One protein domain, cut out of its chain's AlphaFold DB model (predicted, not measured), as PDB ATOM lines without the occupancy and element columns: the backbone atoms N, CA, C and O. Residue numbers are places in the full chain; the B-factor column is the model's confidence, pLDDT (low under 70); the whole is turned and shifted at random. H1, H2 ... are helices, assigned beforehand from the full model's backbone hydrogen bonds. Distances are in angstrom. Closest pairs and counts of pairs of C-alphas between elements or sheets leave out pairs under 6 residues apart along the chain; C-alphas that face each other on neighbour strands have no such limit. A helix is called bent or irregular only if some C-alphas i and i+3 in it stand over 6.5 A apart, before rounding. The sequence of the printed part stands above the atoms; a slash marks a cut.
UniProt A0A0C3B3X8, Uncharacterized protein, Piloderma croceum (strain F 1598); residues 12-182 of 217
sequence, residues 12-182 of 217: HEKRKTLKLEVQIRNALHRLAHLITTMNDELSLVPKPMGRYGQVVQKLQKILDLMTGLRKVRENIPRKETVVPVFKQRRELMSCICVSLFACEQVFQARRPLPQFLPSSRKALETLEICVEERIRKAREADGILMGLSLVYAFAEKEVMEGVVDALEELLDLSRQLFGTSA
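This is residues 12 to 182 of the 217 residues of an uncharacterized protein of Piloderma croceum (strain F 1598) (UniProt A0A0C3B3X8). Four long helices lie side by side in a bowed row, H1, H2, H6 and H5, and a fifth long helix, H4, packs on the inner side of the bow against H5 and H6. H1 is at one edge of the row and packs on H2 alone, while H4, H5 and H6 make an up-and-down bundle, each running against the one before it in the chain. The printed part has 171 residues with six named helices, H1 to H6 in order along the chain, and no named strand; the class is all helix. It is loose, with a radius of gyration of the C-alphas of 19.2 A, and elongated, spanning 69 by 39 by 24 A.

H1, residues 12 to 40, begins at C-alpha 12 at (-4.582, 0.930, 22.370) and is 42.5 A long. H2, residues 49 to 75, is 39.8 A long, and H3 is the four residues 78 to 81. H4, residues 83 to 109, is 39.2 A long; it has a kink of 25 degrees near residue 90 and is irregular, with C-alphas 84 and 87 7.9 A apart. H5, residues 120 to 141, is 31.8 A long. H6, residues 146 to 178, is the longest at 47.6 A and ends at C-alpha 178 at (-4.591, -37.004, 35.567).

H6 is the hub, touching four helices. It touches H2 opposite ways at a shallow tilt of 19 degrees, the closest C-alphas being those of Ile 62 and Val 163, 5.7 A apart. It touches H5 opposite ways at 7 degrees, a shallow tilt, closest at Ser 120 and Val 164, with C-alphas 6.2 A apart; the two form a helical hairpin. Residues 164 to 178 of H6 touch residues 96 to 107 of H4, the same way at a shallow tilt of 19 degrees, closest at the C-alphas of Cys 103 and Ser 174, 6.7 A apart. H3 and H6 only just touch, with 3 pairs of C-alphas within 8 A, the closest being those of Thr 81 and Ser 149, 6.8 A apart. H4 and H5 form a hairpin in which residues 85 to 96 of H4 touch H5, closest at the C-alphas of Leu 92 and Ala 123, 5.1 A apart. H1 and H2 form another, at a shallow tilt of 15 degrees, closest at the C-alphas of Asn 39 and Met 49, 6.5 A apart. H1 is apart from H6, and H2 from H4. Every O i to N i+4 pair is within hydrogen-bond range in H1, H5 and H6, against 22 of 23 in H2 and 21 of 23 in H4; H3 is too short for such a pair.

The C-alphas farthest apart are those of Leu 44 and Ala 141, 68.9 A. Residues 40 to 46 and 139 to 145 stand free, of which 139 to 141 belong to H5. Residues 113 to 114 pair with 180 to 181, parallel. The printed part has no cut and no long link. Its mean pLDDT is 87.4, with residues 77 to 84, 142 to 146 and 181 to 182 under 70.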
ATOM      1  N   HIS A  12      -3.806   2.019  22.939       79.19
ATOM      2  CA  HIS A  12      -4.582   0.930  22.370       79.19
ATOM      3  C   HIS A  12      -4.111  -0.466  22.822       79.19
ATOM      4  O   HIS A  12      -4.943  -1.293  23.194       79.19
ATOM      5  N   GLU A  13      -2.803  -0.736  22.854       81.75
ATOM      6  CA  GLU A  13      -2.257  -1.996  23.385       81.75
ATOM      7  C   GLU A  13      -2.551  -2.156  24.875       81.75
ATOM      8  O   GLU A  13      -2.981  -3.226  25.298       81.75
ATOM      9  N   LYS A  14      -2.427  -1.076  25.662       82.69
ATOM     10  CA  LYS A  14      -2.786  -1.100  27.091       82.69
ATOM     11  C   LYS A  14      -4.246  -1.501  27.285       82.69
ATOM     12  O   LYS A  14      -4.550  -2.373  28.095       82.69
ATOM     13  N   ARG A  15      -5.155  -0.911  26.500       87.31
ATOM     14  CA  ARG A  15      -6.587  -1.239  26.548       87.31
ATOM     15  C   ARG A  15      -6.860  -2.696  26.173       87.31
ATOM     16  O   ARG A  15      -7.689  -3.333  26.818       87.31
ATOM     17  N   LYS A  16      -6.168  -3.233  25.163       89.81
ATOM     18  CA  LYS A  16      -6.270  -4.651  24.779       89.81
ATOM     19  C   LYS A  16      -5.814  -5.577  25.905       89.81
ATOM     20  O   LYS A  16      -6.542  -6.506  26.237       89.81
ATOM     21  N   THR A  17      -4.663  -5.302  26.518       88.38
ATOM     22  CA  THR A  17      -4.143  -6.098  27.638       88.38
ATOM     23  C   THR A  17      -5.082  -6.063  28.840       88.38
ATOM     24  O   THR A  17      -5.407  -7.112  29.378       88.38
ATOM     25  N   LEU A  18      -5.587  -4.885  29.219       90.88
ATOM     26  CA  LEU A  18      -6.551  -4.757  30.318       90.88
ATOM     27  C   LEU A  18      -7.861  -5.496  30.023       90.88
ATOM     28  O   LEU A  18      -8.418  -6.146  30.903       90.88
ATOM     29  N   LYS A  19      -8.346  -5.440  28.777       94.75
ATOM     30  CA  LYS A  19      -9.529  -6.201  28.359       94.75
ATOM     31  C   LYS A  19      -9.300  -7.707  28.509       94.75
ATOM     32  O   LYS A  19     -10.178  -8.388  29.028       94.75
ATOM     33  N   LEU A  20      -8.139  -8.206  28.083       94.25
ATOM     34  CA  LEU A  20      -7.771  -9.615  28.231       94.25
ATOM     35  C   LEU A  20      -7.691 -10.014  29.712       94.25
ATOM     36  O   LEU A  20      -8.244 -11.034  30.102       94.25
ATOM     37  N   GLU A  21      -7.068  -9.183  30.548       93.56
ATOM     38  CA  GLU A  21      -6.949  -9.413  31.992       93.56
ATOM     39  C   GLU A  21      -8.327  -9.557  32.662       93.56
ATOM     40  O   GLU A  21      -8.567 -10.510  33.405       93.56
ATOM     41  N   VAL A  22      -9.265  -8.662  32.337       95.56
ATOM     42  CA  VAL A  22     -10.653  -8.735  32.824       95.56
ATOM     43  C   VAL A  22     -11.358  -9.993  32.314       95.56
ATOM     44  O   VAL A  22     -12.067 -10.650  33.072       95.56
ATOM     45  N   GLN A  23     -11.163 -10.359  31.045       96.69
ATOM     46  CA  GLN A  23     -11.751 -11.574  30.476       96.69
ATOM     47  C   GLN A  23     -11.258 -12.838  31.188       96.69
ATOM     48  O   GLN A  23     -12.080 -13.682  31.540       96.69
ATOM     49  N   ILE A  24      -9.951 -12.949  31.443       95.88
ATOM     50  CA  ILE A  24      -9.367 -14.094  32.152       95.88
ATOM     51  C   ILE A  24      -9.882 -14.136  33.593       95.88
ATOM     52  O   ILE A  24     -10.344 -15.184  34.038       95.88
ATOM     53  N   ARG A  25      -9.892 -13.003  34.307       96.44
ATOM     54  CA  ARG A  25     -10.408 -12.933  35.685       96.44
ATOM     55  C   ARG A  25     -11.876 -13.369  35.759       96.44
ATOM     56  O   ARG A  25     -12.238 -14.180  36.604       96.44
ATOM     57  N   ASN A  26     -12.710 -12.912  34.825       97.12
ATOM     58  CA  ASN A  26     -14.108 -13.339  34.737       97.12
ATOM     59  C   ASN A  26     -14.242 -14.838  34.433       97.12
ATOM     60  O   ASN A  26     -15.116 -15.496  34.994       97.12
ATOM     61  N   ALA A  27     -13.391 -15.393  33.565       96.50
ATOM     62  CA  ALA A  27     -13.377 -16.826  33.287       96.50
ATOM     63  C   ALA A  27     -12.997 -17.644  34.533       96.50
ATOM     64  O   ALA A  27     -13.668 -18.630  34.830       96.50
ATOM     65  N   LEU A  28     -11.998 -17.201  35.305       96.31
ATOM     66  CA  LEU A  28     -11.594 -17.843  36.561       96.31
ATOM     67  C   LEU A  28     -12.688 -17.768  37.632       96.31
ATOM     68  O   LEU A  28     -12.967 -18.773  38.281       96.31
ATOM     69  N   HIS A  29     -13.370 -16.628  37.775       96.44
ATOM     70  CA  HIS A  29     -14.513 -16.507  38.686       96.44
ATOM     71  C   HIS A  29     -15.660 -17.448  38.308       96.44
ATOM     72  O   HIS A  29     -16.228 -18.114  39.172       96.44
ATOM     73  N   ARG A  30     -15.980 -17.545  37.012       96.69
ATOM     74  CA  ARG A  30     -16.986 -18.495  36.518       96.69
ATOM     75  C   ARG A  30     -16.567 -19.938  36.784       96.69
ATOM     76  O   ARG A  30     -17.404 -20.730  37.199       96.69
ATOM     77  N   LEU A  31     -15.291 -20.267  36.589       95.25
ATOM     78  CA  LEU A  31     -14.758 -21.599  36.868       95.25
ATOM     79  C   LEU A  31     -14.847 -21.946  38.362       95.25
ATOM     80  O   LEU A  31     -15.302 -23.033  38.699       95.25
ATOM     81  N   ALA A  32     -14.500 -21.017  39.256       95.19
ATOM     82  CA  ALA A  32     -14.657 -21.198  40.701       95.19
ATOM     83  C   ALA A  32     -16.123 -21.438  41.101       95.19
ATOM     84  O   ALA A  32     -16.417 -22.321  41.909       95.19
ATOM     85  N   HIS A  33     -17.050 -20.685  40.502       95.75
ATOM     86  CA  HIS A  33     -18.478 -20.865  40.744       95.75
ATOM     87  C   HIS A  33     -18.965 -22.235  40.260       95.75
ATOM     88  O   HIS A  33     -19.602 -22.948  41.024       95.75
ATOM     89  N   LEU A  34     -18.582 -22.649  39.047       94.75
ATOM     90  CA  LEU A  34     -18.921 -23.967  38.499       94.75
ATOM     91  C   LEU A  34     -18.394 -25.115  39.366       94.75
ATOM     92  O   LEU A  34     -19.090 -26.108  39.546       94.75
ATOM     93  N   ILE A  35     -17.188 -24.984  39.925       93.62
ATOM     94  CA  ILE A  35     -16.644 -25.970  40.870       93.62
ATOM     95  C   ILE A  35     -17.498 -26.026  42.137       93.62
ATOM     96  O   ILE A  35     -17.762 -27.113  42.633       93.62
ATOM     97  N   THR A  36     -17.958 -24.883  42.642       93.50
ATOM     98  CA  THR A  36     -18.837 -24.842  43.821       93.50
ATOM     99  C   THR A  36     -20.173 -25.520  43.519       93.50
ATOM    100  O   THR A  36     -20.552 -26.449  44.216       93.50
ATOM    101  N   THR A  37     -20.824 -25.164  42.409       93.44
ATOM    102  CA  THR A  37     -22.076 -25.803  41.980       93.44
ATOM    103  C   THR A  37     -21.911 -27.311  41.789       93.44
ATOM    104  O   THR A  37     -22.714 -28.085  42.292       93.44
ATOM    105  N   MET A  38     -20.827 -27.750  41.142       91.00
ATOM    106  CA  MET A  38     -20.534 -29.172  40.945       91.00
ATOM    107  C   MET A  38     -20.293 -29.926  42.264       91.00
ATOM    108  O   MET A  38     -20.442 -31.147  42.296       91.00
ATOM    109  N   ASN A  39     -19.878 -29.230  43.325       90.00
ATOM    110  CA  ASN A  39     -19.674 -29.811  44.649       90.00
ATOM    111  C   ASN A  39     -21.004 -30.017  45.388       90.00
ATOM    112  O   ASN A  39     -21.114 -30.940  46.188       90.00
ATOM    113  N   ASP A  40     -21.993 -29.176  45.098       89.62
ATOM    114  CA  ASP A  40     -23.326 -29.239  45.700       89.62
ATOM    115  C   ASP A  40     -24.239 -30.253  44.982       89.62
ATOM    116  O   ASP A  40     -25.262 -30.682  45.517       89.62
ATOM    117  N   GLU A  41     -23.870 -30.665  43.766       90.44
ATOM    118  CA  GLU A  41     -24.571 -31.694  43.000       90.44
ATOM    119  C   GLU A  41     -24.364 -33.102  43.582       90.44
ATOM    120  O   GLU A  41     -23.246 -33.531  43.879       90.44
ATOM    121  N   LEU A  42     -25.448 -33.884  43.640       85.19
ATOM    122  CA  LEU A  42     -25.381 -35.306  43.979       85.19
ATOM    123  C   LEU A  42     -24.571 -36.059  42.918       85.19
ATOM    124  O   LEU A  42     -24.962 -36.140  41.752       85.19
ATOM    125  N   SER A  43     -23.448 -36.651  43.325       85.88
ATOM    126  CA  SER A  43     -22.615 -37.472  42.450       85.88
ATOM    127  C   SER A  43     -22.478 -38.892  42.981       85.88
ATOM    128  O   SER A  43     -22.201 -39.100  44.158       85.88
ATOM    129  N   LEU A  44     -22.632 -39.873  42.087       85.38
ATOM    130  CA  LEU A  44     -22.419 -41.294  42.383       85.38
ATOM    131  C   LEU A  44     -20.934 -41.652  42.552       85.38
ATOM    132  O   LEU A  44     -20.614 -42.736  43.028       85.38
ATOM    133  N   VAL A  45     -20.030 -40.758  42.138       84.56
ATOM    134  CA  VAL A  45     -18.581 -40.966  42.179       84.56
ATOM    135  C   VAL A  45     -17.935 -39.776  42.888       84.56
ATOM    136  O   VAL A  45     -18.242 -38.631  42.544       84.56
ATOM    137  N   PRO A  46     -17.020 -40.001  43.848       81.06
ATOM    138  CA  PRO A  46     -16.305 -38.911  44.494       81.06
ATOM    139  C   PRO A  46     -15.446 -38.157  43.470       81.06
ATOM    140  O   PRO A  46     -14.528 -38.711  42.865       81.06
ATOM    141  N   LYS A  47     -15.739 -36.868  43.276       85.69
ATOM    142  CA  LYS A  47     -14.949 -35.968  42.425       85.69
ATOM    143  C   LYS A  47     -13.864 -35.289  43.271       85.69
ATOM    144  O   LYS A  47     -14.151 -34.876  44.395       85.69
ATOM    145  N   PRO A  48     -12.634 -35.089  42.761       88.81
ATOM    146  CA  PRO A  48     -11.561 -34.421  43.502       88.81
ATOM    147  C   PRO A  48     -11.748 -32.890  43.534       88.81
ATOM    148  O   PRO A  48     -10.906 -32.130  43.053       88.81
ATOM    149  N   MET A  49     -12.854 -32.422  44.119       89.44
ATOM    150  CA  MET A  49     -13.277 -31.013  44.130       89.44
ATOM    151  C   MET A  49     -12.236 -30.083  44.749       89.44
ATOM    152  O   MET A  49     -11.943 -29.025  44.193       89.44
ATOM    153  N   GLY A  50     -11.600 -30.514  45.844       88.81
ATOM    154  CA  GLY A  50     -10.536 -29.748  46.496       88.81
ATOM    155  C   GLY A  50      -9.357 -29.457  45.564       88.81
ATOM    156  O   GLY A  50      -8.863 -28.332  45.532       88.81
ATOM    157  N   ARG A  51      -8.957 -30.430  44.733       92.44
ATOM    158  CA  ARG A  51      -7.864 -30.250  43.763       92.44
ATOM    159  C   ARG A  51      -8.266 -29.303  42.634       92.44
ATOM    160  O   ARG A  51      -7.475 -28.440  42.270       92.44
ATOM    161  N   TYR A  52      -9.496 -29.397  42.121       93.44
ATOM    162  CA  TYR A  52      -9.992 -28.430  41.134       93.44
ATOM    163  C   TYR A  52     -10.030 -27.004  41.695       93.44
ATOM    164  O   TYR A  52      -9.606 -26.070  41.018       93.44
ATOM    165  N   GLY A  53     -10.460 -26.829  42.947       93.81
ATOM    166  CA  GLY A  53     -10.408 -25.534  43.628       93.81
ATOM    167  C   GLY A  53      -8.980 -24.983  43.728       93.81
ATOM    168  O   GLY A  53      -8.739 -23.823  43.391       93.81
ATOM    169  N   GLN A  54      -8.015 -25.827  44.109       96.00
ATOM    170  CA  GLN A  54      -6.597 -25.455  44.161       96.00
ATOM    171  C   GLN A  54      -6.050 -25.057  42.783       96.00
ATOM    172  O   GLN A  54      -5.339 -24.060  42.687       96.00
ATOM    173  N   VAL A  55      -6.423 -25.759  41.708       95.75
ATOM    174  CA  VAL A  55      -6.033 -25.397  40.332       95.75
ATOM    175  C   VAL A  55      -6.475 -23.974  39.993       95.75
ATOM    176  O   VAL A  55      -5.670 -23.180  39.509       95.75
ATOM    177  N   VAL A  56      -7.725 -23.611  40.301       96.06
ATOM    178  CA  VAL A  56      -8.222 -22.246  40.055       96.06
ATOM    179  C   VAL A  56      -7.457 -21.214  40.876       96.06
ATOM    180  O   VAL A  56      -7.098 -20.163  40.347       96.06
ATOM    181  N   GLN A  57      -7.146 -21.517  42.138       96.50
ATOM    182  CA  GLN A  57      -6.333 -20.637  42.981       96.50
ATOM    183  C   GLN A  57      -4.927 -20.425  42.402       96.50
ATOM    184  O   GLN A  57      -4.441 -19.295  42.389       96.50
ATOM    185  N   LYS A  58      -4.280 -21.477  41.876       97.00
ATOM    186  CA  LYS A  58      -2.960 -21.350  41.235       97.00
ATOM    187  C   LYS A  58      -3.028 -20.560  39.930       97.00
ATOM    188  O   LYS A  58      -2.200 -19.676  39.728       97.00
ATOM    189  N   LEU A  59      -4.047 -20.774  39.094       96.69
ATOM    190  CA  LEU A  59      -4.266 -19.965  37.885       96.69
ATOM    191  C   LEU A  59      -4.511 -18.483  38.213       96.69
ATOM    192  O   LEU A  59      -3.973 -17.606  37.536       96.69
ATOM    193  N   GLN A  60      -5.269 -18.195  39.275       96.62
ATOM    194  CA  GLN A  60      -5.484 -16.833  39.766       96.62
ATOM    195  C   GLN A  60      -4.171 -16.201  40.253       96.62
ATOM    196  O   GLN A  60      -3.852 -15.084  39.853       96.62
ATOM    197  N   LYS A  61      -3.365 -16.941  41.029       97.00
ATOM    198  CA  LYS A  61      -2.033 -16.504  41.477       97.00
ATOM    199  C   LYS A  61      -1.113 -16.188  40.291       97.00
ATOM    200  O   LYS A  61      -0.486 -15.133  40.285       97.00
ATOM    201  N   ILE A  62      -1.071 -17.048  39.268       96.81
ATOM    202  CA  ILE A  62      -0.291 -16.810  38.042       96.81
ATOM    203  C   ILE A  62      -0.762 -15.528  37.343       96.81
ATOM    204  O   ILE A  62       0.071 -14.704  36.968       96.81
ATOM    205  N   LEU A  63      -2.076 -15.318  37.196       96.00
ATOM    206  CA  LEU A  63      -2.619 -14.094  36.598       96.00
ATOM    207  C   LEU A  63      -2.198 -12.843  37.383       96.00
ATOM    208  O   LEU A  63      -1.723 -11.879  36.785       96.00
ATOM    209  N   ASP A  64      -2.344 -12.860  38.707       96.00
ATOM    210  CA  ASP A  64      -2.024 -11.712  39.556       96.00
ATOM    211  C   ASP A  64      -0.520 -11.389  39.536       96.00
ATOM    212  O   ASP A  64      -0.145 -10.217  39.437       96.00
ATOM    213  N   LEU A  65       0.345 -12.407  39.524       96.25
ATOM    214  CA  LEU A  65       1.794 -12.241  39.380       96.25
ATOM    215  C   LEU A  65       2.183 -11.718  37.993       96.25
ATOM    216  O   LEU A  65       3.006 -10.811  37.891       96.25
ATOM    217  N   MET A  66       1.558 -12.209  36.921       92.81
ATOM    218  CA  MET A  66       1.783 -11.705  35.560       92.81
ATOM    219  C   MET A  66       1.338 -10.242  35.411       92.81
ATOM    220  O   MET A  66       2.032  -9.435  34.782       92.81
ATOM    221  N   THR A  67       0.222  -9.859  36.041       92.38
ATOM    222  CA  THR A  67      -0.197  -8.455  36.158       92.38
ATOM    223  C   THR A  67       0.810  -7.641  36.973       92.38
ATOM    224  O   THR A  67       1.156  -6.525  36.576       92.38
ATOM    225  N   GLY A  68       1.305  -8.184  38.088       91.12
ATOM    226  CA  GLY A  68       2.359  -7.577  38.901       91.12
ATOM    227  C   GLY A  68       3.623  -7.311  38.086       91.12
ATOM    228  O   GLY A  68       4.104  -6.179  38.048       91.12
ATOM    229  N   LEU A  69       4.089  -8.305  37.328       89.94
ATOM    230  CA  LEU A  69       5.259  -8.213  36.458       89.94
ATOM    231  C   LEU A  69       5.092  -7.116  35.405       89.94
ATOM    232  O   LEU A  69       6.014  -6.339  35.151       89.94
ATOM    233  N   ARG A  70       3.899  -7.016  34.806       87.69
ATOM    234  CA  ARG A  70       3.569  -5.932  33.874       87.69
ATOM    235  C   ARG A  70       3.675  -4.568  34.553       87.69
ATOM    236  O   ARG A  70       4.331  -3.687  34.002       87.69
ATOM    237  N   LYS A  71       3.067  -4.392  35.732       87.00
ATOM    238  CA  LYS A  71       3.118  -3.129  36.491       87.00
ATOM    239  C   LYS A  71       4.552  -2.750  36.863       87.00
ATOM    240  O   LYS A  71       4.931  -1.597  36.689       87.00
ATOM    241  N   VAL A  72       5.365  -3.711  37.301       84.44
ATOM    242  CA  VAL A  72       6.797  -3.503  37.565       84.44
ATOM    243  C   VAL A  72       7.494  -3.017  36.289       84.44
ATOM    244  O   VAL A  72       8.110  -1.956  36.287       84.44
ATOM    245  N   ARG A  73       7.293  -3.694  35.153       80.12
ATOM    246  CA  ARG A  73       7.900  -3.325  33.857       80.12
ATOM    247  C   ARG A  73       7.414  -2.010  33.249       80.12
ATOM    248  O   ARG A  73       8.085  -1.474  32.366       80.12
ATOM    249  N   GLU A  74       6.253  -1.506  33.648       80.31
ATOM    250  CA  GLU A  74       5.756  -0.192  33.225       80.31
ATOM    251  C   GLU A  74       6.498   0.957  33.918       80.31
ATOM    252  O   GLU A  74       6.597   2.035  33.336       80.31
ATOM    253  N   ASN A  75       7.069   0.713  35.103       75.25
ATOM    254  CA  ASN A  75       7.802   1.705  35.893       75.25
ATOM    255  C   ASN A  75       9.333   1.645  35.694       75.25
ATOM    256  O   ASN A  75      10.049   2.529  36.161       75.25
ATOM    257  N   ILE A  76       9.845   0.640  34.969       71.44
ATOM    258  CA  ILE A  76      11.284   0.441  34.719       71.44
ATOM    259  C   ILE A  76      11.737   1.143  33.426       71.44
ATOM    260  O   ILE A  76      11.165   0.890  32.356       71.44
ATOM    261  N   PRO A  77      12.828   1.932  33.457       63.66
ATOM    262  CA  PRO A  77      13.504   2.415  32.254       63.66
ATOM    263  C   PRO A  77      14.031   1.252  31.389       63.66
ATOM    264  O   PRO A  77      15.067   0.647  31.651       63.66
ATOM    265  N   ARG A  78      13.319   0.923  30.301       60.31
ATOM    266  CA  ARG A  78      13.589  -0.263  29.455       60.31
ATOM    267  C   ARG A  78      14.969  -0.295  28.787       60.31
ATOM    268  O   ARG A  78      15.442  -1.376  28.442       60.31
ATOM    269  N   LYS A  79      15.579   0.871  28.549       54.56
ATOM    270  CA  LYS A  79      16.823   0.994  27.772       54.56
ATOM    271  C   LYS A  79      18.057   0.474  28.515       54.56
ATOM    272  O   LYS A  79      18.973   0.008  27.851       54.56
ATOM    273  N   GLU A  80      18.059   0.502  29.847       53.38
ATOM    274  CA  GLU A  80      19.248   0.171  30.648       53.38
ATOM    275  C   GLU A  80      19.198  -1.249  31.230       53.38
ATOM    276  O   GLU A  80      20.219  -1.931  31.275       53.38
ATOM    277  N   THR A  81      18.014  -1.753  31.596       54.84
ATOM    278  CA  THR A  81      17.899  -3.015  32.358       54.84
ATOM    279  C   THR A  81      17.440  -4.222  31.522       54.84
ATOM    280  O   THR A  81      17.747  -5.363  31.859       54.84
ATOM    281  N   VAL A  82      16.704  -4.016  30.416       57.00
ATOM    282  CA  VAL A  82      15.944  -5.101  29.746       57.00
ATOM    283  C   VAL A  82      16.641  -5.679  28.509       57.00
ATOM    284  O   VAL A  82      16.563  -6.882  28.267       57.00
ATOM    285  N   VAL A  83      17.345  -4.854  27.729       64.25
ATOM    286  CA  VAL A  83      18.011  -5.279  26.482       64.25
ATOM    287  C   VAL A  83      19.078  -6.375  26.681       64.25
ATOM    288  O   VAL A  83      19.074  -7.329  25.898       64.25
ATOM    289  N   PRO A  84      19.961  -6.334  27.704       68.44
ATOM    290  CA  PRO A  84      21.083  -7.275  27.778       68.44
ATOM    291  C   PRO A  84      20.689  -8.701  28.194       68.44
ATOM    292  O   PRO A  84      21.440  -9.634  27.921       68.44
ATOM    293  N   VAL A  85      19.529  -8.874  28.838       79.44
ATOM    294  CA  VAL A  85      19.016 -10.165  29.348       79.44
ATOM    295  C   VAL A  85      17.711 -10.593  28.666       79.44
ATOM    296  O   VAL A  85      17.012 -11.504  29.113       79.44
ATOM    297  N   PHE A  86      17.355  -9.935  27.560       82.44
ATOM    298  CA  PHE A  86      16.104 -10.184  26.849       82.44
ATOM    299  C   PHE A  86      15.981 -11.632  26.356       82.44
ATOM    300  O   PHE A  86      14.901 -12.217  26.428       82.44
ATOM    301  N   LYS A  87      17.085 -12.231  25.887       87.25
ATOM    302  CA  LYS A  87      17.098 -13.613  25.386       87.25
ATOM    303  C   LYS A  87      16.687 -14.601  26.481       87.25
ATOM    304  O   LYS A  87      15.819 -15.428  26.240       87.25
ATOM    305  N   GLN A  88      17.266 -14.472  27.671       89.94
ATOM    306  CA  GLN A  88      17.001 -15.332  28.824       89.94
ATOM    307  C   GLN A  88      15.570 -15.143  29.338       89.94
ATOM    308  O   GLN A  88      14.879 -16.113  29.622       89.94
ATOM    309  N   ARG A  89      15.074 -13.900  29.366       89.19
ATOM    310  CA  ARG A  89      13.672 -13.612  29.716       89.19
ATOM    311  C   ARG A  89      12.695 -14.246  28.737       89.19
ATOM    312  O   ARG A  89      11.675 -14.785  29.149       89.19
ATOM    313  N   ARG A  90      12.990 -14.170  27.437       91.00
ATOM    314  CA  ARG A  90      12.169 -14.797  26.398       91.00
ATOM    315  C   ARG A  90      12.167 -16.317  26.536       91.00
ATOM    316  O   ARG A  90      11.111 -16.913  26.371       91.00
ATOM    317  N   GLU A  91      13.313 -16.912  26.854       93.25
ATOM    318  CA  GLU A  91      13.425 -18.350  27.106       93.25
ATOM    319  C   GLU A  91      12.544 -18.778  28.284       93.25
ATOM    320  O   GLU A  91      11.699 -19.654  28.125       93.25
ATOM    321  N   LEU A  92      12.638 -18.082  29.423       93.38
ATOM    322  CA  LEU A  92      11.785 -18.338  30.588       93.38
ATOM    323  C   LEU A  92      10.293 -18.248  30.236       93.38
ATOM    324  O   LEU A  92       9.521 -19.151  30.553       93.38
ATOM    325  N   MET A  93       9.886 -17.185  29.533       93.25
ATOM    326  CA  MET A  93       8.498 -17.035  29.091       93.25
ATOM    327  C   MET A  93       8.062 -18.154  28.141       93.25
ATOM    328  O   MET A  93       6.917 -18.589  28.209       93.25
ATOM    329  N   SER A  94       8.959 -18.635  27.278       95.38
ATOM    330  CA  SER A  94       8.697 -19.772  26.393       95.38
ATOM    331  C   SER A  94       8.405 -21.039  27.200       95.38
ATOM    332  O   SER A  94       7.380 -21.680  26.973       95.38
ATOM    333  N   CYS A  95       9.236 -21.353  28.203       95.38
ATOM    334  CA  CYS A  95       9.007 -22.490  29.098       95.38
ATOM    335  C   CYS A  95       7.653 -22.380  29.814       95.38
ATOM    336  O   CYS A  95       6.896 -23.347  29.836       95.38
ATOM    337  N   ILE A  96       7.314 -21.194  30.334       95.75
ATOM    338  CA  ILE A  96       6.026 -20.943  31.000       95.75
ATOM    339  C   ILE A  96       4.854 -21.197  30.043       95.75
ATOM    340  O   ILE A  96       3.914 -21.908  30.396       95.75
ATOM    341  N   CYS A  97       4.908 -20.658  28.821       95.62
ATOM    342  CA  CYS A  97       3.855 -20.843  27.822       95.62
ATOM    343  C   CYS A  97       3.669 -22.316  27.437       95.62
ATOM    344  O   CYS A  97       2.534 -22.779  27.356       95.62
ATOM    345  N   VAL A  98       4.763 -23.055  27.222       95.81
ATOM    346  CA  VAL A  98       4.705 -24.486  26.885       95.81
ATOM    347  C   VAL A  98       4.080 -25.287  28.025       95.81
ATOM    348  O   VAL A  98       3.223 -26.130  27.774       95.81
ATOM    349  N   SER A  99       4.449 -25.002  29.275       95.25
ATOM    350  CA  SER A  99       3.869 -25.677  30.440       95.25
ATOM    351  C   SER A  99       2.377 -25.376  30.610       95.25
ATOM    352  O   SER A  99       1.597 -26.295  30.841       95.25
ATOM    353  N   LEU A 100       1.951 -24.119  30.440       94.81
ATOM    354  CA  LEU A 100       0.528 -23.756  30.485       94.81
ATOM    355  C   LEU A 100      -0.272 -24.417  29.357       94.81
ATOM    356  O   LEU A 100      -1.375 -24.904  29.597       94.81
ATOM    357  N   PHE A 101       0.297 -24.479  28.152       94.94
ATOM    358  CA  PHE A 101      -0.304 -25.188  27.027       94.94
ATOM    359  C   PHE A 101      -0.425 -26.692  27.307       94.94
ATOM    360  O   PHE A 101      -1.467 -27.290  27.054       94.94
ATOM    361  N   ALA A 102       0.603 -27.314  27.888       93.62
ATOM    362  CA  ALA A 102       0.540 -28.717  28.287       93.62
ATOM    363  C   ALA A 102      -0.567 -28.963  29.324       93.62
ATOM    364  O   ALA A 102      -1.329 -29.919  29.179       93.62
ATOM    365  N   CYS A 103      -0.707 -28.082  30.322       93.31
ATOM    366  CA  CYS A 103      -1.819 -28.138  31.271       93.31
ATOM    367  C   CYS A 103      -3.169 -28.056  30.547       93.31
ATOM    368  O   CYS A 103      -4.022 -28.910  30.765       93.31
ATOM    369  N   GLU A 104      -3.364 -27.081  29.656       93.75
ATOM    370  CA  GLU A 104      -4.600 -26.943  28.874       93.75
ATOM    371  C   GLU A 104      -4.975 -28.252  28.163       93.75
ATOM    372  O   GLU A 104      -6.098 -28.737  28.319       93.75
ATOM    373  N   GLN A 105      -4.022 -28.865  27.454       92.25
ATOM    374  CA  GLN A 105      -4.247 -30.124  26.741       92.25
ATOM    375  C   GLN A 105      -4.604 -31.276  27.687       92.25
ATOM    376  O   GLN A 105      -5.491 -32.077  27.386       92.25
ATOM    377  N   VAL A 106      -3.964 -31.343  28.855       92.00
ATOM    378  CA  VAL A 106      -4.270 -32.330  29.897       92.00
ATOM    379  C   VAL A 106      -5.695 -32.172  30.422       92.00
ATOM    380  O   VAL A 106      -6.431 -33.157  30.482       92.00
ATOM    381  N   PHE A 107      -6.129 -30.949  30.735       90.62
ATOM    382  CA  PHE A 107      -7.491 -30.695  31.216       90.62
ATOM    383  C   PHE A 107      -8.547 -30.936  30.132       90.62
ATOM    384  O   PHE A 107      -9.617 -31.471  30.431       90.62
ATOM    385  N   GLN A 108      -8.255 -30.579  28.879       90.19
ATOM    386  CA  GLN A 108      -9.177 -30.758  27.759       90.19
ATOM    387  C   GLN A 108      -9.342 -32.235  27.384       90.19
ATOM    388  O   GLN A 108     -10.466 -32.713  27.234       90.19
ATOM    389  N   ALA A 109      -8.234 -32.967  27.251       89.81
ATOM    390  CA  ALA A 109      -8.247 -34.367  26.841       89.81
ATOM    391  C   ALA A 109      -8.455 -35.342  28.012       89.81
ATOM    392  O   ALA A 109      -8.671 -36.529  27.772       89.81
ATOM    393  N   ARG A 110      -8.359 -34.865  29.265       86.06
ATOM    394  CA  ARG A 110      -8.294 -35.687  30.491       86.06
ATOM    395  C   ARG A 110      -7.225 -36.775  30.394       86.06
ATOM    396  O   ARG A 110      -7.421 -37.904  30.836       86.06
ATOM    397  N   ARG A 111      -6.106 -36.431  29.755       86.69
ATOM    398  CA  ARG A 111      -4.968 -37.325  29.538       86.69
ATOM    399  C   ARG A 111      -3.843 -36.974  30.499       86.69
ATOM    400  O   ARG A 111      -3.732 -35.815  30.887       86.69
ATOM    401  N   PRO A 112      -3.008 -37.948  30.871       87.00
ATOM    402  CA  PRO A 112      -1.864 -37.692  31.731       87.00
ATOM    403  C   PRO A 112      -0.892 -36.678  31.114       87.00
ATOM    404  O   PRO A 112      -0.736 -36.601  29.892       87.00
ATOM    405  N   LEU A 113      -0.199 -35.929  31.973       87.25
ATOM    406  CA  LEU A 113       0.797 -34.937  31.561       87.25
ATOM    407  C   LEU A 113       1.979 -35.632  30.855       87.25
ATOM    408  O   LEU A 113       2.347 -36.744  31.256       87.25
ATOM    409  N   PRO A 114       2.585 -35.028  29.816       85.50
ATOM    410  CA  PRO A 114       3.816 -35.550  29.231       85.50
ATOM    411  C   PRO A 114       4.932 -35.637  30.278       85.50
ATOM    412  O   PRO A 114       5.080 -34.752  31.122       85.50
ATOM    413  N   GLN A 115       5.741 -36.697  30.195       81.94
ATOM    414  CA  GLN A 115       6.865 -36.936  31.108       81.94
ATOM    415  C   GLN A 115       7.894 -35.801  31.113       81.94
ATOM    416  O   GLN A 115       8.463 -35.485  32.156       81.94
ATOM    417  N   PHE A 116       8.141 -35.198  29.950       84.44
ATOM    418  CA  PHE A 116       9.172 -34.185  29.780       84.44
ATOM    419  C   PHE A 116       8.545 -32.851  29.398       84.44
ATOM    420  O   PHE A 116       7.918 -32.716  28.348       84.44
ATOM    421  N   LEU A 117       8.754 -31.863  30.261       89.31
ATOM    422  CA  LEU A 117       8.445 -30.464  30.013       89.31
ATOM    423  C   LEU A 117       9.718 -29.633  30.179       89.31
ATOM    424  O   LEU A 117      10.603 -30.016  30.952       89.31
ATOM    425  N   PRO A 118       9.839 -28.504  29.463       90.94
ATOM    426  CA  PRO A 118      10.967 -27.606  29.655       90.94
ATOM    427  C   PRO A 118      10.974 -27.080  31.095       90.94
ATOM    428  O   PRO A 118       9.960 -26.600  31.601       90.94
ATOM    429  N   SER A 119      12.129 -27.158  31.759       92.00
ATOM    430  CA  SER A 119      12.257 -26.709  33.146       92.00
ATOM    431  C   SER A 119      12.235 -25.184  33.227       92.00
ATOM    432  O   SER A 119      13.201 -24.507  32.865       92.00
ATOM    433  N   SER A 120      11.133 -24.648  33.752       92.88
ATOM    434  CA  SER A 120      10.972 -23.216  34.007       92.88
ATOM    435  C   SER A 120      11.959 -22.717  35.075       92.88
ATOM    436  O   SER A 120      12.587 -21.672  34.900       92.88
ATOM    437  N   ARG A 121      12.206 -23.529  36.112       94.19
ATOM    438  CA  ARG A 121      13.194 -23.258  37.168       94.19
ATOM    439  C   ARG A 121      14.619 -23.149  36.628       94.19
ATOM    440  O   ARG A 121      15.339 -22.227  37.000       94.19
ATOM    441  N   LYS A 122      15.018 -24.021  35.694       94.56
ATOM    442  CA  LYS A 122      16.356 -23.938  35.087       94.56
ATOM    443  C   LYS A 122      16.526 -22.687  34.221       94.56
ATOM    444  O   LYS A 122      17.596 -22.072  34.210       94.56
ATOM    445  N   ALA A 123      15.473 -22.300  33.501       92.88
ATOM    446  CA  ALA A 123      15.466 -21.066  32.724       92.88
ATOM    447  C   ALA A 123      15.561 -19.821  33.626       92.88
ATOM    448  O   ALA A 123      16.275 -18.878  33.279       92.88
ATOM    449  N   LEU A 124      14.907 -19.840  34.795       93.44
ATOM    450  CA  LEU A 124      15.002 -18.781  35.803       93.44
ATOM    451  C   LEU A 124      16.414 -18.678  36.394       93.44
ATOM    452  O   LEU A 124      16.993 -17.600  36.355       93.44
ATOM    453  N   GLU A 125      17.010 -19.787  36.832       94.44
ATOM    454  CA  GLU A 125      18.388 -19.818  37.358       94.44
ATOM    455  C   GLU A 125      19.387 -19.231  36.341       94.44
ATOM    456  O   GLU A 125      20.237 -18.401  36.658       94.44
ATOM    457  N   THR A 126      19.237 -19.601  35.066       92.50
ATOM    458  CA  THR A 126      20.076 -19.069  33.981       92.50
ATOM    459  C   THR A 126      19.900 -17.557  33.817       92.50
ATOM    460  O   THR A 126      20.865 -16.835  33.546       92.50
ATOM    461  N   LEU A 127      18.669 -17.062  33.961       89.69
ATOM    462  CA  LEU A 127      18.367 -15.636  33.924       89.69
ATOM    463  C   LEU A 127      18.982 -14.904  35.123       89.69
ATOM    464  O   LEU A 127      19.570 -13.844  34.920       89.69
ATOM    465  N   GLU A 128      18.888 -15.462  36.326       90.19
ATOM    466  CA  GLU A 128      19.442 -14.889  37.555       90.19
ATOM    467  C   GLU A 128      20.953 -14.714  37.465       90.19
ATOM    468  O   GLU A 128      21.437 -13.594  37.616       90.19
ATOM    469  N   ILE A 129      21.678 -15.767  37.078       91.25
ATOM    470  CA  ILE A 129      23.132 -15.714  36.869       91.25
ATOM    471  C   ILE A 129      23.493 -14.602  35.873       91.25
ATOM    472  O   ILE A 129      24.426 -13.825  36.083       91.25
ATOM    473  N   CYS A 130      22.733 -14.486  34.779       87.31
ATOM    474  CA  CYS A 130      22.963 -13.442  33.783       87.31
ATOM    475  C   CYS A 130      22.669 -12.034  34.322       87.31
ATOM    476  O   CYS A 130      23.355 -11.090  33.934       87.31
ATOM    477  N   VAL A 131      21.649 -11.867  35.165       85.38
ATOM    478  CA  VAL A 131      21.290 -10.579  35.774       85.38
ATOM    479  C   VAL A 131      22.336 -10.164  36.810       85.38
ATOM    480  O   VAL A 131      22.803  -9.027  36.769       85.38
ATOM    481  N   GLU A 132      22.764 -11.077  37.677       85.81
ATOM    482  CA  GLU A 132      23.783 -10.833  38.705       85.81
ATOM    483  C   GLU A 132      25.125 -10.430  38.093       85.81
ATOM    484  O   GLU A 132      25.717  -9.421  38.481       85.81
ATOM    485  N   GLU A 133      25.567 -11.143  37.059       86.38
ATOM    486  CA  GLU A 133      26.802 -10.825  36.344       86.38
ATOM    487  C   GLU A 133      26.751  -9.433  35.685       86.38
ATOM    488  O   GLU A 133      27.763  -8.735  35.582       86.38
ATOM    489  N   ARG A 134      25.564  -8.991  35.253       79.56
ATOM    490  CA  ARG A 134      25.367  -7.644  34.700       79.56
ATOM    491  C   ARG A 134      25.391  -6.581  35.781       79.56
ATOM    492  O   ARG A 134      26.039  -5.560  35.577       79.56
ATOM    493  N   ILE A 135      24.744  -6.829  36.917       79.88
ATOM    494  CA  ILE A 135      24.790  -5.936  38.079       79.88
ATOM    495  C   ILE A 135      26.238  -5.772  38.555       79.88
ATOM    496  O   ILE A 135      26.675  -4.648  38.795       79.88
ATOM    497  N   ARG A 136      27.009  -6.866  38.621       83.00
ATOM    498  CA  ARG A 136      28.428  -6.849  38.998       83.00
ATOM    499  C   ARG A 136      29.258  -5.967  38.062       83.00
ATOM    500  O   ARG A 136      29.905  -5.034  38.525       83.00
ATOM    501  N   LYS A 137      29.174  -6.205  36.749       81.69
ATOM    502  CA  LYS A 137      29.878  -5.400  35.731       81.69
ATOM    503  C   LYS A 137      29.475  -3.930  35.753       81.69
ATOM    504  O   LYS A 137      30.310  -3.055  35.568       81.69
ATOM    505  N   ALA A 138      28.194  -3.654  35.969       77.00
ATOM    506  CA  ALA A 138      27.693  -2.291  36.024       77.00
ATOM    507  C   ALA A 138      28.199  -1.568  37.289       77.00
ATOM    508  O   ALA A 138      28.560  -0.397  37.216       77.00
ATOM    509  N   ARG A 139      28.303  -2.270  38.429       76.94
ATOM    510  CA  ARG A 139      28.868  -1.740  39.681       76.94
ATOM    511  C   ARG A 139      30.349  -1.377  39.553       76.94
ATOM    512  O   ARG A 139      30.778  -0.407  40.165       76.94
ATOM    513  N   GLU A 140      31.108  -2.151  38.782       81.81
ATOM    514  CA  GLU A 140      32.521  -1.882  38.486       81.81
ATOM    515  C   GLU A 140      32.707  -0.645  37.585       81.81
ATOM    516  O   GLU A 140      33.742   0.010  37.668       81.81
ATOM    517  N   ALA A 141      31.710  -0.310  36.756       77.00
ATOM    518  CA  ALA A 141      31.771   0.804  35.809       77.00
ATOM    519  C   ALA A 141      31.241   2.135  36.377       77.00
ATOM    520  O   ALA A 141      31.898   3.154  36.203       77.00
ATOM    521  N   ASP A 142      30.084   2.136  37.053       68.50
ATOM    522  CA  ASP A 142      29.443   3.349  37.591       68.50
ATOM    523  C   ASP A 142      28.628   3.036  38.861       68.50
ATOM    524  O   ASP A 142      27.511   2.517  38.817       68.50
ATOM    525  N   GLY A 143      29.171   3.368  40.036       64.00
ATOM    526  CA  GLY A 143      28.577   3.002  41.331       64.00
ATOM    527  C   GLY A 143      27.359   3.827  41.779       64.00
ATOM    528  O   GLY A 143      26.616   3.378  42.650       64.00
ATOM    529  N   ILE A 144      27.132   5.020  41.214       60.53
ATOM    530  CA  ILE A 144      26.205   6.027  41.780       60.53
ATOM    531  C   ILE A 144      24.780   5.943  41.188       60.53
ATOM    532  O   ILE A 144      23.807   6.218  41.886       60.53
ATOM    533  N   LEU A 145      24.615   5.495  39.936       57.47
ATOM    534  CA  LEU A 145      23.314   5.435  39.237       57.47
ATOM    535  C   LEU A 145      22.543   4.106  39.434       57.47
ATOM    536  O   LEU A 145      21.416   3.961  38.962       57.47
ATOM    537  N   MET A 146      23.114   3.129  40.152       65.56
ATOM    538  CA  MET A 146      22.609   1.743  40.168       65.56
ATOM    539  C   MET A 146      21.391   1.497  41.068       65.56
ATOM    540  O   MET A 146      20.668   0.525  40.855       65.56
ATOM    541  N   GLY A 147      21.169   2.330  42.091       70.50
ATOM    542  CA  GLY A 147      20.255   2.003  43.193       70.50
ATOM    543  C   GLY A 147      18.831   1.676  42.734       70.50
ATOM    544  O   GLY A 147      18.271   0.655  43.119       70.50
ATOM    545  N   LEU A 148      18.270   2.495  41.841       73.25
ATOM    546  CA  LEU A 148      16.903   2.311  41.357       73.25
ATOM    547  C   LEU A 148      16.777   1.128  40.379       73.25
ATOM    548  O   LEU A 148      15.847   0.334  40.493       73.25
ATOM    549  N   SER A 149      17.726   0.973  39.447       73.50
ATOM    550  CA  SER A 149      17.755  -0.150  38.489       73.50
ATOM    551  C   SER A 149      17.886  -1.498  39.207       73.50
ATOM    552  O   SER A 149      17.227  -2.471  38.842       73.50
ATOM    553  N   LEU A 150      18.673  -1.532  40.284       78.50
ATOM    554  CA  LEU A 150      18.868  -2.708  41.120       78.50
ATOM    555  C   LEU A 150      17.596  -3.095  41.887       78.50
ATOM    556  O   LEU A 150      17.197  -4.257  41.848       78.50
ATOM    557  N   VAL A 151      16.923  -2.134  42.530       81.62
ATOM    558  CA  VAL A 151      15.642  -2.375  43.223       81.62
ATOM    559  C   VAL A 151      14.606  -2.964  42.264       81.62
ATOM    560  O   VAL A 151      13.906  -3.916  42.600       81.62
ATOM    561  N   TYR A 152      14.548  -2.447  41.041       79.38
ATOM    562  CA  TYR A 152      13.660  -2.975  40.017       79.38
ATOM    563  C   TYR A 152      14.049  -4.369  39.519       79.38
ATOM    564  O   TYR A 152      13.162  -5.187  39.285       79.38
ATOM    565  N   ALA A 153      15.344  -4.658  39.373       80.62
ATOM    566  CA  ALA A 153      15.815  -5.992  39.013       80.62
ATOM    567  C   ALA A 153      15.435  -7.031  40.081       80.62
ATOM    568  O   ALA A 153      14.974  -8.115  39.727       80.62
ATOM    569  N   PHE A 154      15.546  -6.679  41.367       84.31
ATOM    570  CA  PHE A 154      15.090  -7.528  42.470       84.31
ATOM    571  C   PHE A 154      13.577  -7.726  42.470       84.31
ATOM    572  O   PHE A 154      13.115  -8.859  42.548       84.31
ATOM    573  N   ALA A 155      12.803  -6.648  42.320       88.50
ATOM    574  CA  ALA A 155      11.348  -6.751  42.239       88.50
ATOM    575  C   ALA A 155      10.909  -7.638  41.064       88.50
ATOM    576  O   ALA A 155       9.972  -8.422  41.182       88.50
ATOM    577  N   GLU A 156      11.584  -7.535  39.920       86.25
ATOM    578  CA  GLU A 156      11.276  -8.378  38.774       86.25
ATOM    579  C   GLU A 156      11.652  -9.846  39.001       86.25
ATOM    580  O   GLU A 156      10.891 -10.725  38.597       86.25
ATOM    581  N   LYS A 157      12.802 -10.101  39.640       88.69
ATOM    582  CA  LYS A 157      13.242 -11.444  40.035       88.69
ATOM    583  C   LYS A 157      12.191 -12.111  40.920       88.69
ATOM    584  O   LYS A 157      11.691 -13.161  40.543       88.69
ATOM    585  N   GLU A 158      11.806 -11.452  42.010       92.31
ATOM    586  CA  GLU A 158      10.824 -11.954  42.981       92.31
ATOM    587  C   GLU A 158       9.507 -12.351  42.301       92.31
ATOM    588  O   GLU A 158       8.951 -13.426  42.520       92.31
ATOM    589  N   VAL A 159       9.012 -11.494  41.404       93.19
ATOM    590  CA  VAL A 159       7.772 -11.786  40.685       93.19
ATOM    591  C   VAL A 159       7.949 -12.963  39.722       93.19
ATOM    592  O   VAL A 159       7.047 -13.792  39.615       93.19
ATOM    593  N   MET A 160       9.079 -13.059  39.012       92.69
ATOM    594  CA  MET A 160       9.351 -14.181  38.103       92.69
ATOM    595  C   MET A 160       9.505 -15.511  38.850       92.69
ATOM    596  O   MET A 160       8.979 -16.520  38.380       92.69
ATOM    597  N   GLU A 161      10.152 -15.504  40.013       95.50
ATOM    598  CA  GLU A 161      10.249 -16.656  40.912       95.50
ATOM    599  C   GLU A 161       8.861 -17.110  41.367       95.50
ATOM    600  O   GLU A 161       8.485 -18.263  41.156       95.50
ATOM    601  N   GLY A 162       8.026 -16.174  41.825       96.62
ATOM    602  CA  GLY A 162       6.644 -16.473  42.191       96.62
ATOM    603  C   GLY A 162       5.821 -17.080  41.047       96.62
ATOM    604  O   GLY A 162       4.970 -17.940  41.297       96.62
ATOM    605  N   VAL A 163       6.043 -16.650  39.793       96.62
ATOM    606  CA  VAL A 163       5.361 -17.224  38.614       96.62
ATOM    607  C   VAL A 163       5.807 -18.664  38.384       96.62
ATOM    608  O   VAL A 163       4.960 -19.524  38.146       96.62
ATOM    609  N   VAL A 164       7.114 -18.926  38.457       96.81
ATOM    610  CA  VAL A 164       7.686 -20.270  38.301       96.81
ATOM    611  C   VAL A 164       7.165 -21.209  39.385       96.81
ATOM    612  O   VAL A 164       6.685 -22.291  39.060       96.81
ATOM    613  N   ASP A 165       7.158 -20.785  40.645       97.38
ATOM    614  CA  ASP A 165       6.649 -21.611  41.743       97.38
ATOM    615  C   ASP A 165       5.159 -21.927  41.579       97.38
ATOM    616  O   ASP A 165       4.752 -23.080  41.697       97.38
ATOM    617  N   ALA A 166       4.337 -20.929  41.238       97.38
ATOM    618  CA  ALA A 166       2.912 -21.150  40.998       97.38
ATOM    619  C   ALA A 166       2.649 -22.079  39.796       97.38
ATOM    620  O   ALA A 166       1.662 -22.816  39.788       97.38
ATOM    621  N   LEU A 167       3.524 -22.051  38.786       96.94
ATOM    622  CA  LEU A 167       3.459 -22.935  37.627       96.94
ATOM    623  C   LEU A 167       3.845 -24.378  37.980       96.94
ATOM    624  O   LEU A 167       3.147 -25.295  37.558       96.94
ATOM    625  N   GLU A 168       4.913 -24.593  38.748       95.56
ATOM    626  CA  GLU A 168       5.305 -25.935  39.207       95.56
ATOM    627  C   GLU A 168       4.209 -26.546  40.097       95.56
ATOM    628  O   GLU A 168       3.800 -27.685  39.878       95.56
ATOM    629  N   GLU A 169       3.623 -25.755  41.004       96.31
ATOM    630  CA  GLU A 169       2.460 -26.175  41.796       96.31
ATOM    631  C   GLU A 169       1.262 -26.566  40.906       96.31
ATOM    632  O   GLU A 169       0.570 -27.546  41.180       96.31
ATOM    633  N   LEU A 170       1.005 -25.823  39.821       96.25
ATOM    634  CA  LEU A 170      -0.050 -26.153  38.857       96.25
ATOM    635  C   LEU A 170       0.244 -27.461  38.105       96.25
ATOM    636  O   LEU A 170      -0.672 -28.258  37.874       96.25
ATOM    637  N   LEU A 171       1.501 -27.695  37.723       94.62
ATOM    638  CA  LEU A 171       1.927 -28.937  37.079       94.62
ATOM    639  C   LEU A 171       1.758 -30.127  38.025       94.62
ATOM    640  O   LEU A 171       1.232 -31.159  37.610       94.62
ATOM    641  N   ASP A 172       2.111 -29.975  39.298       94.00
ATOM    642  CA  ASP A 172       1.926 -31.014  40.310       94.00
ATOM    643  C   ASP A 172       0.453 -31.331  40.554       94.00
ATOM    644  O   ASP A 172       0.072 -32.502  40.583       94.00
ATOM    645  N   LEU A 173      -0.409 -30.314  40.637       94.25
ATOM    646  CA  LEU A 173      -1.858 -30.521  40.710       94.25
ATOM    647  C   LEU A 173      -2.390 -31.257  39.477       94.25
ATOM    648  O   LEU A 173      -3.226 -32.153  39.600       94.25
ATOM    649  N   SER A 174      -1.880 -30.923  38.291       92.81
ATOM    650  CA  SER A 174      -2.257 -31.590  37.039       92.81
ATOM    651  C   SER A 174      -1.824 -33.061  37.034       92.81
ATOM    652  O   SER A 174      -2.619 -33.933  36.683       92.81
ATOM    653  N   ARG A 175      -0.608 -33.368  37.511       91.56
ATOM    654  CA  ARG A 175      -0.119 -34.748  37.686       91.56
ATOM    655  C   ARG A 175      -0.951 -35.526  38.704       91.56
ATOM    656  O   ARG A 175      -1.250 -36.691  38.470       91.56
ATOM    657  N   GLN A 176      -1.361 -34.902  39.806       90.50
ATOM    658  CA  GLN A 176      -2.213 -35.543  40.816       90.50
ATOM    659  C   GLN A 176      -3.636 -35.824  40.314       90.50
ATOM    660  O   GLN A 176      -4.280 -36.751  40.798       90.50
ATOM    661  N   LEU A 177      -4.148 -35.009  39.388       89.81
ATOM    662  CA  LEU A 177      -5.487 -35.168  38.822       89.81
ATOM    663  C   LEU A 177      -5.540 -36.207  37.698       89.81
ATOM    664  O   LEU A 177      -6.505 -36.964  37.632       89.81
ATOM    665  N   PHE A 178      -4.537 -36.233  36.818       89.31
ATOM    666  CA  PHE A 178      -4.591 -37.004  35.567       89.31
ATOM    667  C   PHE A 178      -3.456 -38.020  35.400       89.31
ATOM    668  O   PHE A 178      -3.468 -38.797  34.448       89.31
ATOM    669  N   GLY A 179      -2.478 -38.035  36.305       84.31
ATOM    670  CA  GLY A 179      -1.288 -38.876  36.209       84.31
ATOM    671  C   GLY A 179      -0.210 -38.313  35.277       84.31
ATOM    672  O   GLY A 179      -0.302 -37.197  34.758       84.31
ATOM    673  N   THR A 180       0.840 -39.111  35.067       77.31
ATOM    674  CA  THR A 180       1.957 -38.806  34.156       77.31
ATOM    675  C   THR A 180       2.070 -39.914  33.115       77.31
ATOM    676  O   THR A 180       2.007 -41.092  33.459       77.31
ATOM    677  N   SER A 181       2.224 -39.550  31.842       66.06
ATOM    678  CA  SER A 181       2.431 -40.515  30.765       66.06
ATOM    679  C   SER A 181       3.916 -40.797  30.663       66.06
ATOM    680  O   SER A 181       4.672 -39.932  30.233       66.06
ATOM    681  N   ALA A 182       4.350 -41.994  31.049       61.19
ATOM    682  CA  ALA A 182       5.655 -42.478  30.628       61.19
ATOM    683  C   ALA A 182       5.521 -43.017  29.198       61.19
ATOM    684  O   ALA A 182       4.662 -43.852  28.914       61.19
TER     685      ALA A 182